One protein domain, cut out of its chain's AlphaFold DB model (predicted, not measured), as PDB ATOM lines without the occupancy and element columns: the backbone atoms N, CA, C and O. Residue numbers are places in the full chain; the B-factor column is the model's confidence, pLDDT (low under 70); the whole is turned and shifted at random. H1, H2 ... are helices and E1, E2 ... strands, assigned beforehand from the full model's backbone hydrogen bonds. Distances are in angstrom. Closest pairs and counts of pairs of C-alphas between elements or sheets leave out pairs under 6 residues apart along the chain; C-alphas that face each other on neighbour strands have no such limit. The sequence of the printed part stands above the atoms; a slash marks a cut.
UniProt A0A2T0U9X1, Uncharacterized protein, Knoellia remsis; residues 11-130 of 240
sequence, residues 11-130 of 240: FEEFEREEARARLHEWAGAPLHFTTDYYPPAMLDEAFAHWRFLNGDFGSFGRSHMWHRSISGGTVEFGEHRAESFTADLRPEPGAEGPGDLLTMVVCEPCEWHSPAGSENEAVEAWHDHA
ATOM      1  N   PHE A  11     148.386 128.952 135.930       85.62
ATOM      2  CA  PHE A  11     147.255 128.348 135.223       85.62
ATOM      3  C   PHE A  11     146.130 127.927 136.178       85.62
ATOM      4  O   PHE A  11     144.966 128.006 135.797       85.62
ATOM      5  N   GLU A  12     146.455 127.556 137.420       84.44
ATOM      6  CA  GLU A  12     145.447 127.189 138.414       84.44
ATOM      7  C   GLU A  12     144.631 128.412 138.854       84.44
ATOM      8  O   GLU A  12     143.424 128.303 139.060       84.44
ATOM      9  N   GLU A  13     145.252 129.592 138.975       86.50
ATOM     10  CA  GLU A  13     144.518 130.833 139.262       86.50
ATOM     11  C   GLU A  13     143.599 131.231 138.104       86.50
ATOM     12  O   GLU A  13     142.452 131.596 138.348       86.50
ATOM     13  N   PHE A  14     144.041 131.081 136.851       88.25
ATOM     14  CA  PHE A  14     143.175 131.338 135.692       88.25
ATOM     15  C   PHE A  14     141.943 130.426 135.671       88.25
ATOM     16  O   PHE A  14     140.829 130.904 135.446       88.25
ATOM     17  N   GLU A  15     142.116 129.130 135.946       89.69
ATOM     18  CA  GLU A  15     140.996 128.185 136.050       89.69
ATOM     19  C   GLU A  15     140.029 128.574 137.182       89.69
ATOM     20  O   GLU A  15     138.806 128.509 137.011       89.69
ATOM     21  N   ARG A  16     140.553 129.038 138.326       89.69
ATOM     22  CA  ARG A  16     139.732 129.544 139.438       89.69
ATOM     23  C   ARG A  16     138.956 130.803 139.051       89.69
ATOM     24  O   ARG A  16     137.769 130.890 139.362       89.69
ATOM     25  N   GLU A  17     139.585 131.767 138.383       89.38
ATOM     26  CA  GLU A  17     138.928 132.999 137.928       89.38
ATOM     27  C   GLU A  17     137.808 132.712 136.919       89.38
ATOM     28  O   GLU A  17     136.701 133.244 137.051       89.38
ATOM     29  N   GLU A  18     138.056 131.827 135.951       90.31
ATOM     30  CA  GLU A  18     137.057 131.401 134.968       90.31
ATOM     31  C   GLU A  18     135.866 130.707 135.644       90.31
ATOM     32  O   GLU A  18     134.708 131.025 135.354       90.31
ATOM     33  N   ALA A  19     136.128 129.811 136.599       89.38
ATOM     34  CA  ALA A  19     135.075 129.144 137.354       89.38
ATOM     35  C   ALA A  19     134.263 130.122 138.219       89.38
ATOM     36  O   ALA A  19     133.037 130.027 138.266       89.38
ATOM     37  N   ARG A  20     134.909 131.121 138.841       90.94
ATOM     38  CA  ARG A  20     134.205 132.202 139.556       90.94
ATOM     39  C   ARG A  20     133.327 133.029 138.615       90.94
ATOM     40  O   ARG A  20     132.212 133.387 138.991       90.94
ATOM     41  N   ALA A  21     133.777 133.308 137.391       91.38
ATOM     42  CA  ALA A  21     132.976 134.027 136.396       91.38
ATOM     43  C   ALA A  21     131.734 133.228 135.949       91.38
ATOM     44  O   ALA A  21     130.678 133.807 135.677       91.38
ATOM     45  N   ARG A  22     131.830 131.892 135.930       92.00
ATOM     46  CA  ARG A  22     130.729 130.970 135.600       92.00
ATOM     47  C   ARG A  22     129.945 130.459 136.808       92.00
ATOM     48  O   ARG A  22     129.155 129.535 136.669       92.00
ATOM     49  N   LEU A  23     130.079 131.080 137.981       90.56
ATOM     50  CA  LEU A  23     129.383 130.624 139.192       90.56
ATOM     51  C   LEU A  23     127.853 130.572 139.037       90.56
ATOM     52  O   LEU A  23     127.188 129.765 139.674       90.56
ATOM     53  N   HIS A  24     127.293 131.410 138.163       89.12
ATOM     54  CA  HIS A  24     125.869 131.420 137.823       89.12
ATOM     55  C   HIS A  24     125.380 130.130 137.132       89.12
ATOM     56  O   HIS A  24     124.178 129.890 137.090       89.12
ATOM     57  N   GLU A  25     126.290 129.305 136.606       92.06
ATOM     58  CA  GLU A  25     126.003 128.004 135.987       92.06
ATOM     59  C   GLU A  25     126.024 126.851 137.011       92.06
ATOM     60  O   GLU A  25     125.693 125.712 136.673       92.06
ATOM     61  N   TRP A  26     126.404 127.116 138.268       93.62
ATOM     62  CA  TRP A  26     126.451 126.104 139.319       93.62
ATOM     63  C   TRP A  26     125.052 125.557 139.636       93.62
ATOM     64  O   TRP A  26     124.171 126.280 140.100       93.62
ATOM     65  N   ALA A  27     124.869 124.251 139.431       91.06
ATOM     66  CA  ALA A  27     123.593 123.556 139.629       91.06
ATOM     67  C   ALA A  27     123.576 122.609 140.850       91.06
ATOM     68  O   ALA A  27     122.588 121.903 141.067       91.06
ATOM     69  N   GLY A  28     124.668 122.557 141.624       92.94
ATOM     70  CA  GLY A  28     124.806 121.693 142.799       92.94
ATOM     71  C   GLY A  28     124.145 122.261 144.063       92.94
ATOM     72  O   GLY A  28     123.315 123.171 144.004       92.94
ATOM     73  N   ALA A  29     124.507 121.724 145.235       95.50
ATOM     74  CA  ALA A  29     124.041 122.285 146.506       95.50
ATOM     75  C   ALA A  29     124.595 123.714 146.722       95.50
ATOM     76  O   ALA A  29     125.646 124.046 146.171       95.50
ATOM     77  N   PRO A  30     123.917 124.581 147.497       94.81
ATOM     78  CA  PRO A  30     124.333 125.961 147.699       94.81
ATOM     79  C   PRO A  30     125.763 126.066 148.222       94.81
ATOM     80  O   PRO A  30     126.161 125.320 149.113       94.81
ATOM     81  N   LEU A  31     126.517 127.043 147.716       96.25
ATOM     82  CA  LEU A  31     127.884 127.339 148.165       96.25
ATOM     83  C   LEU A  31     127.905 128.239 149.413       96.25
ATOM     84  O   LEU A  31     128.712 129.159 149.531       96.25
ATOM     85  N   HIS A  32     126.951 128.003 150.310       93.38
ATOM     86  CA  HIS A  32     126.761 128.672 151.590       93.38
ATOM     87  C   HIS A  32     125.944 127.756 152.514       93.38
ATOM     88  O   HIS A  32     125.427 126.722 152.087       93.38
ATOM     89  N   PHE A  33     125.784 128.140 153.780       94.69
ATOM     90  CA  PHE A  33     124.923 127.415 154.715       94.69
ATOM     91  C   PHE A  33     123.489 127.256 154.181       94.69
ATOM     92  O   PHE A  33     122.908 128.204 153.651       94.69
ATOM     93  N   THR A  34     122.892 126.078 154.358       94.31
ATOM     94  CA  THR A  34     121.495 125.804 153.993       94.31
ATOM     95  C   THR A  34     120.822 124.912 155.032       94.31
ATOM     96  O   THR A  34     121.483 124.136 155.714       94.31
ATOM     97  N   THR A  35     119.503 125.010 155.156       93.94
ATOM     98  CA  THR A  35     118.681 124.100 155.971       93.94
ATOM     99  C   THR A  35     117.831 123.156 155.126       93.94
ATOM    100  O   THR A  35     117.101 122.345 155.689       93.94
ATOM    101  N   ASP A  36     117.880 123.298 153.801       94.44
ATOM    102  CA  ASP A  36     117.158 122.439 152.868       94.44
ATOM    103  C   ASP A  36     117.879 121.095 152.701       94.44
ATOM    104  O   ASP A  36     119.098 120.996 152.870       94.44
ATOM    105  N   TYR A  37     117.129 120.059 152.323       94.88
ATOM    106  CA  TYR A  37     117.712 118.752 152.041       94.88
ATOM    107  C   TYR A  37     118.535 118.774 150.753       94.88
ATOM    108  O   TYR A  37     118.044 119.171 149.693       94.88
ATOM    109  N   TYR A  38     119.743 118.223 150.846       95.75
ATOM    110  CA  TYR A  38     120.566 117.824 149.713       95.75
ATOM    111  C   TYR A  38     121.142 116.427 149.974       95.75
ATOM    112  O   TYR A  38     121.529 116.142 151.110       95.75
ATOM    113  N   PRO A  39     121.233 115.566 148.943       95.06
ATOM    114  CA  PRO A  39     121.951 114.303 149.049       95.06
ATOM    115  C   PRO A  39     123.404 114.520 149.507       95.06
ATOM    116  O   PRO A  39     124.016 115.516 149.101       95.06
ATOM    117  N   PRO A  40     123.996 113.585 150.271       95.31
ATOM    118  CA  PRO A  40     125.375 113.680 150.749       95.31
ATOM    119  C   PRO A  40     126.387 113.987 149.638       95.31
ATOM    120  O   PRO A  40     127.224 114.870 149.804       95.31
ATOM    121  N   ALA A  41     126.252 113.344 148.472       95.50
ATOM    122  CA  ALA A  41     127.120 113.585 147.319       95.50
ATOM    123  C   ALA A  41     127.070 115.041 146.821       95.50
ATOM    124  O   ALA A  41     128.108 115.618 146.514       95.50
ATOM    125  N   MET A  42     125.892 115.675 146.808       97.06
ATOM    126  CA  MET A  42     125.771 117.077 146.389       97.06
ATOM    127  C   MET A  42     126.403 118.038 147.403       97.06
ATOM    128  O   MET A  42     126.922 119.080 147.007       97.06
ATOM    129  N   LEU A  43     126.360 117.708 148.699       97.25
ATOM    130  CA  LEU A  43     127.045 118.482 149.740       97.25
ATOM    131  C   LEU A  43     128.569 118.343 149.618       97.25
ATOM    132  O   LEU A  43     129.283 119.342 149.709       97.25
ATOM    133  N   ASP A  44     129.057 117.129 149.356       96.94
ATOM    134  CA  ASP A  44     130.479 116.860 149.125       96.94
ATOM    135  C   ASP A  44     131.000 117.610 147.888       96.94
ATOM    136  O   ASP A  44     132.035 118.277 147.956       96.94
ATOM    137  N   GLU A  45     130.259 117.561 146.777       97.88
ATOM    138  CA  GLU A  45     130.571 118.290 145.543       97.88
ATOM    139  C   GLU A  45     130.574 119.806 145.756       97.88
ATOM    140  O   GLU A  45     131.497 120.487 145.308       97.88
ATOM    141  N   ALA A  46     129.585 120.344 146.475       97.94
ATOM    142  CA  ALA A  46     129.517 121.768 146.783       97.94
ATOM    143  C   ALA A  46     130.714 122.224 147.624       97.94
ATOM    144  O   ALA A  46     131.343 123.237 147.309       97.94
ATOM    145  N   PHE A  47     131.080 121.468 148.661       97.62
ATOM    146  CA  PHE A  47     132.229 121.812 149.494       97.62
ATOM    147  C   PHE A  47     133.557 121.687 148.729       97.62
ATOM    148  O   PHE A  47     134.429 122.552 148.850       97.62
ATOM    149  N   ALA A  48     133.705 120.660 147.885       97.19
ATOM    150  CA  ALA A  48     134.860 120.516 147.002       97.19
ATOM    151  C   ALA A  48     134.965 121.683 146.005       97.19
ATOM    152  O   ALA A  48     136.049 122.240 145.823       97.19
ATOM    153  N   HIS A  49     133.842 122.104 145.419       97.12
ATOM    154  CA  HIS A  49     133.799 123.241 144.506       97.12
ATOM    155  C   HIS A  49     134.149 124.552 145.219       97.12
ATOM    156  O   HIS A  49     134.975 125.320 144.728       97.12
ATOM    157  N   TRP A  50     133.624 124.782 146.425       96.69
ATOM    158  CA  TRP A  50     133.999 125.953 147.220       96.69
ATOM    159  C   TRP A  50     135.504 125.991 147.510       96.69
ATOM    160  O   TRP A  50     136.128 127.044 147.359       96.69
ATOM    161  N   ARG A  51     136.104 124.851 147.878       96.69
ATOM    162  CA  ARG A  51     137.552 124.736 148.124       96.69
ATOM    163  C   ARG A  51     138.374 124.995 146.870       96.69
ATOM    164  O   ARG A  51     139.406 125.653 146.962       96.69
ATOM    165  N   PHE A  52     137.920 124.509 145.716       95.44
ATOM    166  CA  PHE A  52     138.553 124.806 144.434       95.44
ATOM    167  C   PHE A  52     138.564 126.316 144.170       95.44
ATOM    168  O   PHE A  52     139.612 126.877 143.869       95.44
ATOM    169  N   LEU A  53     137.434 126.998 144.378       94.62
ATOM    170  CA  LEU A  53     137.333 128.438 144.142       94.62
ATOM    171  C   LEU A  53     138.124 129.278 145.155       94.62
ATOM    172  O   LEU A  53     138.663 130.311 144.767       94.62
ATOM    173  N   ASN A  54     138.165 128.898 146.436       93.19
ATOM    174  CA  ASN A  54     138.584 129.781 147.543       93.19
ATOM    175  C   ASN A  54     139.835 129.317 148.312       93.19
ATOM    176  O   ASN A  54     140.304 130.025 149.216       93.19
ATOM    177  N   GLY A  55     140.370 128.148 147.962       93.62
ATOM    178  CA  GLY A  55     141.468 127.488 148.660       93.62
ATOM    179  C   GLY A  55     141.016 126.663 149.869       93.62
ATOM    180  O   GLY A  55     139.888 126.760 150.353       93.62
ATOM    181  N   ASP A  56     141.926 125.829 150.373       93.44
ATOM    182  CA  ASP A  56     141.627 124.883 151.455       93.44
ATOM    183  C   ASP A  56     141.815 125.455 152.868       93.44
ATOM    184  O   ASP A  56     141.109 125.083 153.806       93.44
ATOM    185  N   PHE A  57     142.772 126.366 153.045       93.75
ATOM    186  CA  PHE A  57     143.144 126.841 154.373       93.75
ATOM    187  C   PHE A  57     141.975 127.567 155.059       93.75
ATOM    188  O   PHE A  57     141.465 128.578 154.564       93.75
ATOM    189  N   GLY A  58     141.556 127.029 156.209       91.19
ATOM    190  CA  GLY A  58     140.422 127.536 156.982       91.19
ATOM    191  C   GLY A  58     139.057 127.315 156.321       91.19
ATOM    192  O   GLY A  58     138.101 127.985 156.700       91.19
ATOM    193  N   SER A  59     138.947 126.412 155.340       94.69
ATOM    194  CA  SER A  59     137.735 126.225 154.526       94.69
ATOM    195  C   SER A  59     136.469 125.929 155.335       94.69
ATOM    196  O   SER A  59     135.404 126.429 154.985       94.69
ATOM    197  N   PHE A  60     136.563 125.192 156.447       93.38
ATOM    198  CA  PHE A  60     135.408 124.905 157.312       93.38
ATOM    199  C   PHE A  60     134.758 126.178 157.869       93.38
ATOM    200  O   PHE A  60     133.567 126.390 157.665       93.38
ATOM    201  N   GLY A  61     135.549 127.054 158.497       92.12
ATOM    202  CA  GLY A  61     135.060 128.323 159.046       92.12
ATOM    203  C   GLY A  61     134.721 129.343 157.963       92.12
ATOM    204  O   GLY A  61     133.684 129.981 158.026       92.12
ATOM    205  N   ARG A  62     135.549 129.453 156.916       91.94
ATOM    206  CA  ARG A  62     135.381 130.477 155.870       91.94
ATOM    207  C   ARG A  62     134.213 130.212 154.918       91.94
ATOM    208  O   ARG A  62     133.700 131.152 154.319       91.94
ATOM    209  N   SER A  63     133.842 128.947 154.714       94.31
ATOM    210  CA  SER A  63     132.730 128.587 153.827       94.31
ATOM    211  C   SER A  63     131.376 128.662 154.524       94.31
ATOM    212  O   SER A  63     130.372 128.920 153.864       94.31
ATOM    213  N   HIS A  64     131.337 128.398 155.838       94.31
ATOM    214  CA  HIS A  64     130.107 128.161 156.600       94.31
ATOM    215  C   HIS A  64     129.222 127.033 156.021       94.31
ATOM    216  O   HIS A  64     128.054 126.891 156.386       94.31
ATOM    217  N   MET A  65     129.753 126.234 155.091       96.50
ATOM    218  CA  MET A  65     129.020 125.193 154.381       96.50
ATOM    219  C   MET A  65     128.981 123.901 155.185       96.50
ATOM    220  O   MET A  65     129.845 123.635 156.023       96.50
ATOM    221  N   TRP A  66     128.008 123.053 154.866       97.38
ATOM    222  CA  TRP A  66     128.046 121.665 155.299       97.38
ATOM    223  C   TRP A  66     129.232 120.943 154.665       97.38
ATOM    224  O   TRP A  66     129.413 120.966 153.451       97.38
ATOM    225  N   HIS A  67     130.002 120.255 155.495       95.88
ATOM    226  CA  HIS A  67     131.069 119.356 155.080       95.88
ATOM    227  C   HIS A  67     131.052 118.105 155.955       95.88
ATOM    228  O   HIS A  67     130.469 118.106 157.042       95.88
ATOM    229  N   ARG A  68     131.694 117.023 155.506       94.75
ATOM    230  CA  ARG A  68     131.777 115.784 156.290       94.75
ATOM    231  C   ARG A  68     132.323 116.059 157.685       94.75
ATOM    232  O   ARG A  68     133.352 116.724 157.841       94.75
ATOM    233  N   SER A  69     131.624 115.534 158.688       91.31
ATOM    234  CA  SER A  69     132.073 115.616 160.072       91.31
ATOM    235  C   SER A  69     133.371 114.830 160.231       91.31
ATOM    236  O   SER A  69     133.425 113.642 159.928       91.31
ATOM    237  N   ILE A  70     134.415 115.477 160.750       82.12
ATOM    238  CA  ILE A  70     135.737 114.860 160.965       82.12
ATOM    239  C   ILE A  70     135.647 113.697 161.962       82.12
ATOM    240  O   ILE A  70     136.404 112.732 161.895       82.12
ATOM    241  N   SER A  71     134.729 113.807 162.920       71.44
ATOM    242  CA  SER A  71     134.559 112.854 164.011       71.44
ATOM    243  C   SER A  71     133.390 111.892 163.803       71.44
ATOM    244  O   SER A  71     133.113 111.090 164.701       71.44
ATOM    245  N   GLY A  72     132.695 111.997 162.664       67.38
ATOM    246  CA  GLY A  72     131.570 111.153 162.281       67.38
ATOM    247  C   GLY A  72     132.004 110.054 161.314       67.38
ATOM    248  O   GLY A  72     132.697 110.315 160.338       67.38
ATOM    249  N   GLY A  73     131.592 108.820 161.593       71.38
ATOM    250  CA  GLY A  73     131.662 107.714 160.640       71.38
ATOM    251  C   GLY A  73     130.284 107.431 160.053       71.38
ATOM    252  O   GLY A  73     129.272 107.832 160.627       71.38
ATOM    253  N   THR A  74     130.247 106.709 158.939       86.00
ATOM    254  CA  THR A  74     129.003 106.153 158.407       86.00
ATOM    255  C   THR A  74     128.518 105.026 159.316       86.00
ATOM    256  O   THR A  74     129.284 104.113 159.630       86.00
ATOM    257  N   VAL A  75     127.254 105.082 159.734       93.25
ATOM    258  CA  VAL A  75     126.590 103.999 160.474       93.25
ATOM    259  C   VAL A  75     125.349 103.581 159.709       93.25
ATOM    260  O   VAL A  75     124.594 104.428 159.248       93.25
ATOM    261  N   GLU A  76     125.129 102.281 159.582       96.12
ATOM    262  CA  GLU A  76     123.970 101.724 158.885       96.12
ATOM    263  C   GLU A  76     123.099 100.950 159.866       96.12
ATOM    264  O   GLU A  76     123.633 100.303 160.759       96.12
ATOM    265  N   PHE A  77     121.778 100.999 159.706       96.38
ATOM    266  CA  PHE A  77     120.818 100.150 160.409       96.38
ATOM    267  C   PHE A  77     119.681  99.779 159.452       96.38
ATOM    268  O   PHE A  77     118.904 100.636 159.026       96.38
ATOM    269  N   GLY A  78     119.579  98.496 159.099       95.00
ATOM    270  CA  GLY A  78     118.660  98.064 158.045       95.00
ATOM    271  C   GLY A  78     118.987  98.755 156.718       95.00
ATOM    272  O   GLY A  78     120.117  98.677 156.250       95.00
ATOM    273  N   GLU A  79     118.007  99.441 156.128       95.50
ATOM    274  CA  GLU A  79     118.189 100.221 154.894       95.50
ATOM    275  C   GLU A  79     118.650 101.665 155.154       95.50
ATOM    276  O   GLU A  79     118.944 102.387 154.208       95.50
ATOM    277  N   HIS A  80     118.724 102.102 156.414       96.69
ATOM    278  CA  HIS A  80     119.073 103.475 156.769       96.69
ATOM    279  C   HIS A  80     120.580 103.648 156.923       96.69
ATOM    280  O   HIS A  80     121.208 102.935 157.706       96.69
ATOM    281  N   ARG A  81     121.147 104.662 156.270       95.38
ATOM    282  CA  ARG A  81     122.547 105.067 156.421       95.38
ATOM    283  C   ARG A  81     122.649 106.471 157.009       95.38
ATOM    284  O   ARG A  81     122.146 107.412 156.414       95.38
ATOM    285  N   ALA A  82     123.308 106.607 158.157       95.25
ATOM    286  CA  ALA A  82     123.644 107.875 158.798       95.25
ATOM    287  C   ALA A  82     124.921 108.470 158.204       95.25
ATOM    288  O   ALA A  82     125.994 107.868 158.299       95.25
ATOM    289  N   GLU A  83     124.825 109.685 157.678       95.31
ATOM    290  CA  GLU A  83     125.962 110.454 157.183       95.31
ATOM    291  C   GLU A  83     126.023 111.814 157.886       95.31
ATOM    292  O   GLU A  83     125.163 112.671 157.689       95.31
ATOM    293  N   SER A  84     127.029 112.007 158.744       95.31
ATOM    294  CA  SER A  84     127.158 113.220 159.560       95.31
ATOM    295  C   SER A  84     127.884 114.350 158.832       95.31
ATOM    296  O   SER A  84     128.996 114.174 158.324       95.31
ATOM    297  N   PHE A  85     127.302 115.545 158.895       96.56
ATOM    298  CA  PHE A  85     127.858 116.784 158.360       96.56
ATOM    299  C   PHE A  85     127.956 117.846 159.451       96.56
ATOM    300  O   PHE A  85     127.118 117.899 160.351       96.56
ATOM    301  N   THR A  86     128.964 118.705 159.355       96.88
ATOM    302  CA  THR A  86     129.159 119.868 160.224       96.88
ATOM    303  C   THR A  86     129.211 121.148 159.407       96.88
ATOM    304  O   THR A  86     129.698 121.129 158.280       96.88
ATOM    305  N   ALA A  87     128.723 122.243 159.980       96.31
ATOM    306  CA  ALA A  87     128.873 123.590 159.444       96.31
ATOM    307  C   ALA A  87     129.359 124.503 160.570       96.31
ATOM    308  O   ALA A  87     128.728 124.590 161.626       96.31
ATOM    309  N   ASP A  88     130.499 125.157 160.358       94.94
ATOM    310  CA  ASP A  88     131.059 126.094 161.323       94.94
ATOM    311  C   ASP A  88     130.521 127.497 161.044       94.94
ATOM    312  O   ASP A  88     130.985 128.176 160.132       94.94
ATOM    313  N   LEU A  89     129.505 127.916 161.802       93.62
ATOM    314  CA  LEU A  89     128.898 129.245 161.673       93.62
ATOM    315  C   LEU A  89     129.477 130.252 162.668       93.62
ATOM    316  O   LEU A  89     128.956 131.359 162.787       93.62
ATOM    317  N   ARG A  90     130.501 129.865 163.437       91.81
ATOM    318  CA  ARG A  90     131.084 130.730 164.464       91.81
ATOM    319  C   ARG A  90     131.751 131.943 163.809       91.81
ATOM    320  O   ARG A  90     132.294 131.824 162.709       91.81
ATOM    321  N   PRO A  91     131.731 133.109 164.476       87.12
ATOM    322  CA  PRO A  91     132.442 134.275 163.981       87.12
ATOM    323  C   PRO A  91     133.954 134.021 163.958       87.12
ATOM    324  O   PRO A  91     134.481 133.189 164.703       87.12
ATOM    325  N   GLU A  92     134.653 134.790 163.126       82.75
ATOM    326  CA  GLU A  92     136.115 134.802 163.099       82.75
ATOM    327  C   GLU A  92     136.703 135.123 164.488       82.75
ATOM    328  O   GLU A  92     136.089 135.857 165.274       82.75
ATOM    329  N   PRO A  93     137.910 134.624 164.814       79.75
ATOM    330  CA  PRO A  93     138.547 134.905 166.095       79.75
ATOM    331  C   PRO A  93     138.641 136.413 166.376       79.75
ATOM    332  O   PRO A  93     139.264 137.163 165.628       79.75
ATOM    333  N   GLY A  94     138.043 136.854 167.484       79.50
ATOM    334  CA  GLY A  94     138.027 138.264 167.891       79.50
ATOM    335  C   GLY A  94     136.847 139.082 167.353       79.50
ATOM    336  O   GLY A  94     136.741 140.258 167.696       79.50
ATOM    337  N   ALA A  95     135.952 138.478 166.568       81.69
ATOM    338  CA  ALA A  95     134.668 139.063 166.204       81.69
ATOM    339  C   ALA A  95     133.539 138.503 167.087       81.69
ATOM    340  O   ALA A  95     133.513 137.319 167.425       81.69
ATOM    341  N   GLU A  96     132.586 139.359 167.452       81.38
ATOM    342  CA  GLU A  96     131.330 138.933 168.070       81.38
ATOM    343  C   GLU A  96     130.290 138.672 166.978       81.38
ATOM    344  O   GLU A  96     130.160 139.441 166.025       81.38
ATOM    345  N   GLY A  97     129.524 137.595 167.117       70.06
ATOM    346  CA  GLY A  97     128.460 137.270 166.180       70.06
ATOM    347  C   GLY A  97     127.665 136.044 166.616       70.06
ATOM    348  O   GLY A  97     128.198 135.191 167.330       70.06
ATOM    349  N   PRO A  98     126.383 135.948 166.224       69.62
ATOM    350  CA  PRO A  98     125.601 134.742 166.442       69.62
ATOM    351  C   PRO A  98     126.141 133.626 165.538       69.62
ATOM    352  O   PRO A  98     126.234 133.803 164.328       69.62
ATOM    353  N   GLY A  99     126.498 132.484 166.120       83.50
ATOM    354  CA  GLY A  99     127.075 131.368 165.380       83.50
ATOM    355  C   GLY A  99     127.479 130.224 166.299       83.50
ATOM    356  O   GLY A  99     127.867 130.455 167.442       83.50
ATOM    357  N   ASP A 100     127.382 128.995 165.806       90.88
ATOM    358  CA  ASP A 100     127.811 127.794 166.523       90.88
ATOM    359  C   ASP A 100     128.353 126.760 165.527       90.88
ATOM    360  O   ASP A 100     128.181 126.898 164.312       90.88
ATOM    361  N   LEU A 101     129.014 125.723 166.035       93.12
ATOM    362  CA  LEU A 101     129.339 124.542 165.252       93.12
ATOM    363  C   LEU A 101     128.100 123.646 165.192       93.12
ATOM    364  O   LEU A 101     127.784 122.928 166.141       93.12
ATOM    365  N   LEU A 102     127.407 123.682 164.060       95.50
ATOM    366  CA  LEU A 102     126.208 122.884 163.849       95.50
ATOM    367  C   LEU A 102     126.561 121.524 163.267       95.50
ATOM    368  O   LEU A 102     127.507 121.376 162.496       95.50
ATOM    369  N   THR A 103     125.764 120.527 163.621       95.56
ATOM    370  CA  THR A 103     125.808 119.172 163.083       95.56
ATOM    371  C   THR A 103     124.433 118.787 162.560       95.56
ATOM    372  O   THR A 103     123.408 119.140 163.150       95.56
ATOM    373  N   MET A 104     124.418 118.028 161.471       95.88
ATOM    374  CA  MET A 104     123.250 117.288 161.009       95.88
ATOM    375  C   MET A 104     123.644 115.864 160.617       95.88
ATOM    376  O   MET A 104     124.801 115.597 160.291       95.88
ATOM    377  N   VAL A 105     122.673 114.956 160.627       96.25
ATOM    378  CA  VAL A 105     122.793 113.627 160.026       96.25
ATOM    379  C   VAL A 105     121.845 113.560 158.844       96.25
ATOM    380  O   VAL A 105     120.652 113.806 159.007       96.25
ATOM    381  N   VAL A 106     122.362 113.214 157.672       96.31
ATOM    382  CA  VAL A 106     121.570 112.903 156.481       96.31
ATOM    383  C   VAL A 106     121.334 111.396 156.449       96.31
ATOM    384  O   VAL A 106     122.262 110.623 156.685       96.31
ATOM    385  N   CYS A 107     120.092 110.981 156.200       96.00
ATOM    386  CA  CYS A 107     119.729 109.586 156.007       96.00
ATOM    387  C   CYS A 107     119.438 109.300 154.538       96.00
ATOM    388  O   CYS A 107     118.423 109.747 153.998       96.00
ATOM    389  N   GLU A 108     120.270 108.463 153.929       90.62
ATOM    390  CA  GLU A 108     119.931 107.793 152.675       90.62
ATOM    391  C   GLU A 108     119.423 106.373 152.968       90.62
ATOM    392  O   GLU A 108     119.894 105.751 153.924       90.62
ATOM    393  N   PRO A 109     118.442 105.864 152.201       93.31
ATOM    394  CA  PRO A 109     117.786 106.460 151.030       93.31
ATOM    395  C   PRO A 109     116.577 107.361 151.363       93.31
ATOM    396  O   PRO A 109     115.794 107.695 150.481       93.31
ATOM    397  N   CYS A 110     116.372 107.735 152.625       94.38
ATOM    398  CA  CYS A 110     115.105 108.301 153.101       94.38
ATOM    399  C   CYS A 110     114.806 109.745 152.680       94.38
ATOM    400  O   CYS A 110     113.742 110.255 153.034       94.38
ATOM    401  N   GLU A 111     115.719 110.409 151.968       95.06
ATOM    402  CA  GLU A 111     115.628 111.839 151.646       95.06
ATOM    403  C   GLU A 111     115.332 112.699 152.888       95.06
ATOM    404  O   GLU A 111     114.523 113.629 152.869       95.06
ATOM    405  N   TRP A 112     115.962 112.339 154.005       95.44
ATOM    406  CA  TRP A 112     115.739 112.951 155.306       95.44
ATOM    407  C   TRP A 112     117.059 113.458 155.878       95.44
ATOM    408  O   TRP A 112     118.103 112.839 155.686       95.44
ATOM    409  N   HIS A 113     117.021 114.561 156.620       96.56
ATOM    410  CA  HIS A 113     118.121 114.961 157.489       96.56
ATOM    411  C   HIS A 113     117.584 115.415 158.846       96.56
ATOM    412  O   HIS A 113     116.456 115.905 158.960       96.56
ATOM    413  N   SER A 114     118.402 115.285 159.886       95.56
ATOM    414  CA  SER A 114     118.085 115.858 161.188       95.56
ATOM    415  C   SER A 114     118.039 117.387 161.095       95.56
ATOM    416  O   SER A 114     118.769 117.983 160.294       95.56
ATOM    417  N   PRO A 115     117.267 118.070 161.956       93.75
ATOM    418  CA  PRO A 115     117.462 119.498 162.159       93.75
ATOM    419  C   PRO A 115     118.922 119.791 162.527       93.75
ATOM    420  O   PRO A 115     119.546 119.004 163.244       93.75
ATOM    421  N   ALA A 116     119.445 120.924 162.061       92.94
ATOM    422  CA  ALA A 116     120.761 121.396 162.466       92.94
ATOM    423  C   ALA A 116     120.772 121.685 163.976       92.94
ATOM    424  O   ALA A 116     119.847 122.305 164.509       92.94
ATOM    425  N   GLY A 117     121.803 121.219 164.672       93.38
ATOM    426  CA  GLY A 117     121.931 121.388 166.117       93.38
ATOM    427  C   GLY A 117     123.250 120.837 166.630       93.38
ATOM    428  O   GLY A 117     124.243 120.818 165.906       93.38
ATOM    429  N   SER A 118     123.264 120.364 167.872       93.12
ATOM    430  CA  SER A 118     124.437 119.663 168.401       93.12
ATOM    431  C   SER A 118     124.601 118.270 167.779       93.12
ATOM    432  O   SER A 118     123.638 117.660 167.310       93.12
ATOM    433  N   GLU A 119     125.818 117.721 167.832       93.25
ATOM    434  CA  GLU A 119     126.092 116.352 167.366       93.25
ATOM    435  C   GLU A 119     125.176 115.320 168.035       93.25
ATOM    436  O   GLU A 119     124.639 114.438 167.364       93.25
ATOM    437  N   ASN A 120     124.952 115.447 169.346       93.88
ATOM    438  CA  ASN A 120     124.082 114.525 170.066       93.88
ATOM    439  C   ASN A 120     122.638 114.593 169.557       93.88
ATOM    440  O   ASN A 120     122.047 113.555 169.282       93.88
ATOM    441  N   GLU A 121     122.088 115.795 169.373       94.62
ATOM    442  CA  GLU A 121     120.719 115.963 168.873       94.62
ATOM    443  C   GLU A 121     120.549 115.416 167.453       94.62
ATOM    444  O   GLU A 121     119.521 114.813 167.151       94.62
ATOM    445  N   ALA A 122     121.552 115.596 166.588       95.12
ATOM    446  CA  ALA A 122     121.526 115.074 165.226       95.12
ATOM    447  C   ALA A 122     121.528 113.534 165.204       95.12
ATOM    448  O   ALA A 122     120.730 112.915 164.497       95.12
ATOM    449  N   VAL A 123     122.376 112.911 166.030       95.44
ATOM    450  CA  VAL A 123     122.446 111.449 166.170       95.44
ATOM    451  C   VAL A 123     121.161 110.889 166.782       95.44
ATOM    452  O   VAL A 123     120.641 109.890 166.289       95.44
ATOM    453  N   GLU A 124     120.616 111.514 167.824       96.31
ATOM    454  CA  GLU A 124     119.347 111.096 168.438       96.31
ATOM    455  C   GLU A 124     118.182 111.188 167.456       96.31
ATOM    456  O   GLU A 124     117.401 110.243 167.351       96.31
ATOM    457  N   ALA A 125     118.103 112.281 166.693       96.12
ATOM    458  CA  ALA A 125     117.091 112.459 165.661       96.12
ATOM    459  C   ALA A 125     117.198 111.390 164.561       96.12
ATOM    460  O   ALA A 125     116.176 110.928 164.058       96.12
ATOM    461  N   TRP A 126     118.413 110.965 164.191       96.38
ATOM    462  CA  TRP A 126     118.575 109.862 163.242       96.38
ATOM    463  C   TRP A 126     118.085 108.537 163.825       96.38
ATOM    464  O   TRP A 126     117.392 107.797 163.136       96.38
ATOM    465  N   HIS A 127     118.356 108.246 165.098       97.06
ATOM    466  CA  HIS A 127     117.830 107.031 165.728       97.06
ATOM    467  C   HIS A 127     116.300 107.078 165.872       97.06
ATOM    468  O   HIS A 127     115.641 106.064 165.656       97.06
ATOM    469  N   ASP A 128     115.720 108.248 166.169       96.19
ATOM    470  CA  ASP A 128     114.267 108.491 166.106       96.19
ATOM    471  C   ASP A 128     113.667 108.176 164.733       96.19
ATOM    472  O   ASP A 128     112.521 107.740 164.633       96.19
ATOM    473  N   HIS A 129     114.430 108.433 163.675       95.12
ATOM    474  CA  HIS A 129     114.020 108.198 162.301       95.12
ATOM    475  C   HIS A 129     114.201 106.735 161.865       95.12
ATOM    476  O   HIS A 129     113.288 106.161 161.277       95.12
ATOM    477  N   ALA A 130     115.359 106.142 162.154       95.94
ATOM    478  CA  ALA A 130     115.830 104.901 161.542       95.94
ATOM    479  C   ALA A 130     115.745 103.663 162.446       95.94
ATOM    480  O   ALA A 130     115.770 102.542 161.943       95.94
TER     481      ALA A 130
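Overview. This is residues 11 to 130 of the 240 residues of an uncharacterized protein of Knoellia remsis (UniProt A0A2T0U9X1). The hairpin of long strands E2 and E3, with short E1 beside E2, makes a small sheet with H4 packed along one face. H2 grazes the sheet with residues 40 to 44 and reaches away from it to H1, which crosses its far end. The 120 printed residues hold four named helices and three strands, in the order H1 H2 H3 E1 E2 E3 H4. The sheet, E1 - E2 - E3, is antiparallel, and the class is mixed. The whole is compact, with a radius of gyration of the C-alphas of 15.5 A and spans of 47 by 35 by 21 A.

Along the chain. E2, residues 80 to 88, measures 26.0 A, and E3, residues 101 to 108, 23.0 A. E1 is residues 75 to 77. H4, residues 119 to 130, spans 16.4 A and ends at C-alpha 130, (115.830, 104.901, 161.542). H2, residues 40 to 54, spans 21.1 A, and H3 is residues 59 to 63. H1, residues 11 to 21, spans 15.4 A from C-alpha 11 at (147.255, 128.348, 135.223).

Arrangement. E1 E2 E3 form a meander, each strand the antiparallel neighbour of the one before. N 85 and O 104 are 2.9 A apart, within hydrogen-bond range, as are N 77 and O 80 at 2.8 A. H4 is on the sheet, two layers with the helix on one face, at a height of 8.1 A; its closest C-alpha pair with E3 is Met 104 and Ala 122, 5.1 A. H3 only grazes the sheet, the C-alphas of Gly 61 and Asp 88 closest at 5.1 A. H2, with residues 52 to 53 alone, touches H1 at a steep tilt of 65 degrees; the C-alphas of Arg 16 and Leu 53 are closest, 5.4 A. In H1, H2, H3 and H4 every O i to N i+4 pair is within hydrogen-bond range.

Size, cuts and confidence. The farthest C-alphas, Phe 11 and Asp 128, are 49.4 A apart. The printed part has no cut. The long links are H1 to H2, H3 to E1 and E2 to E3. Residues 72 and 98 have pLDDT under 70.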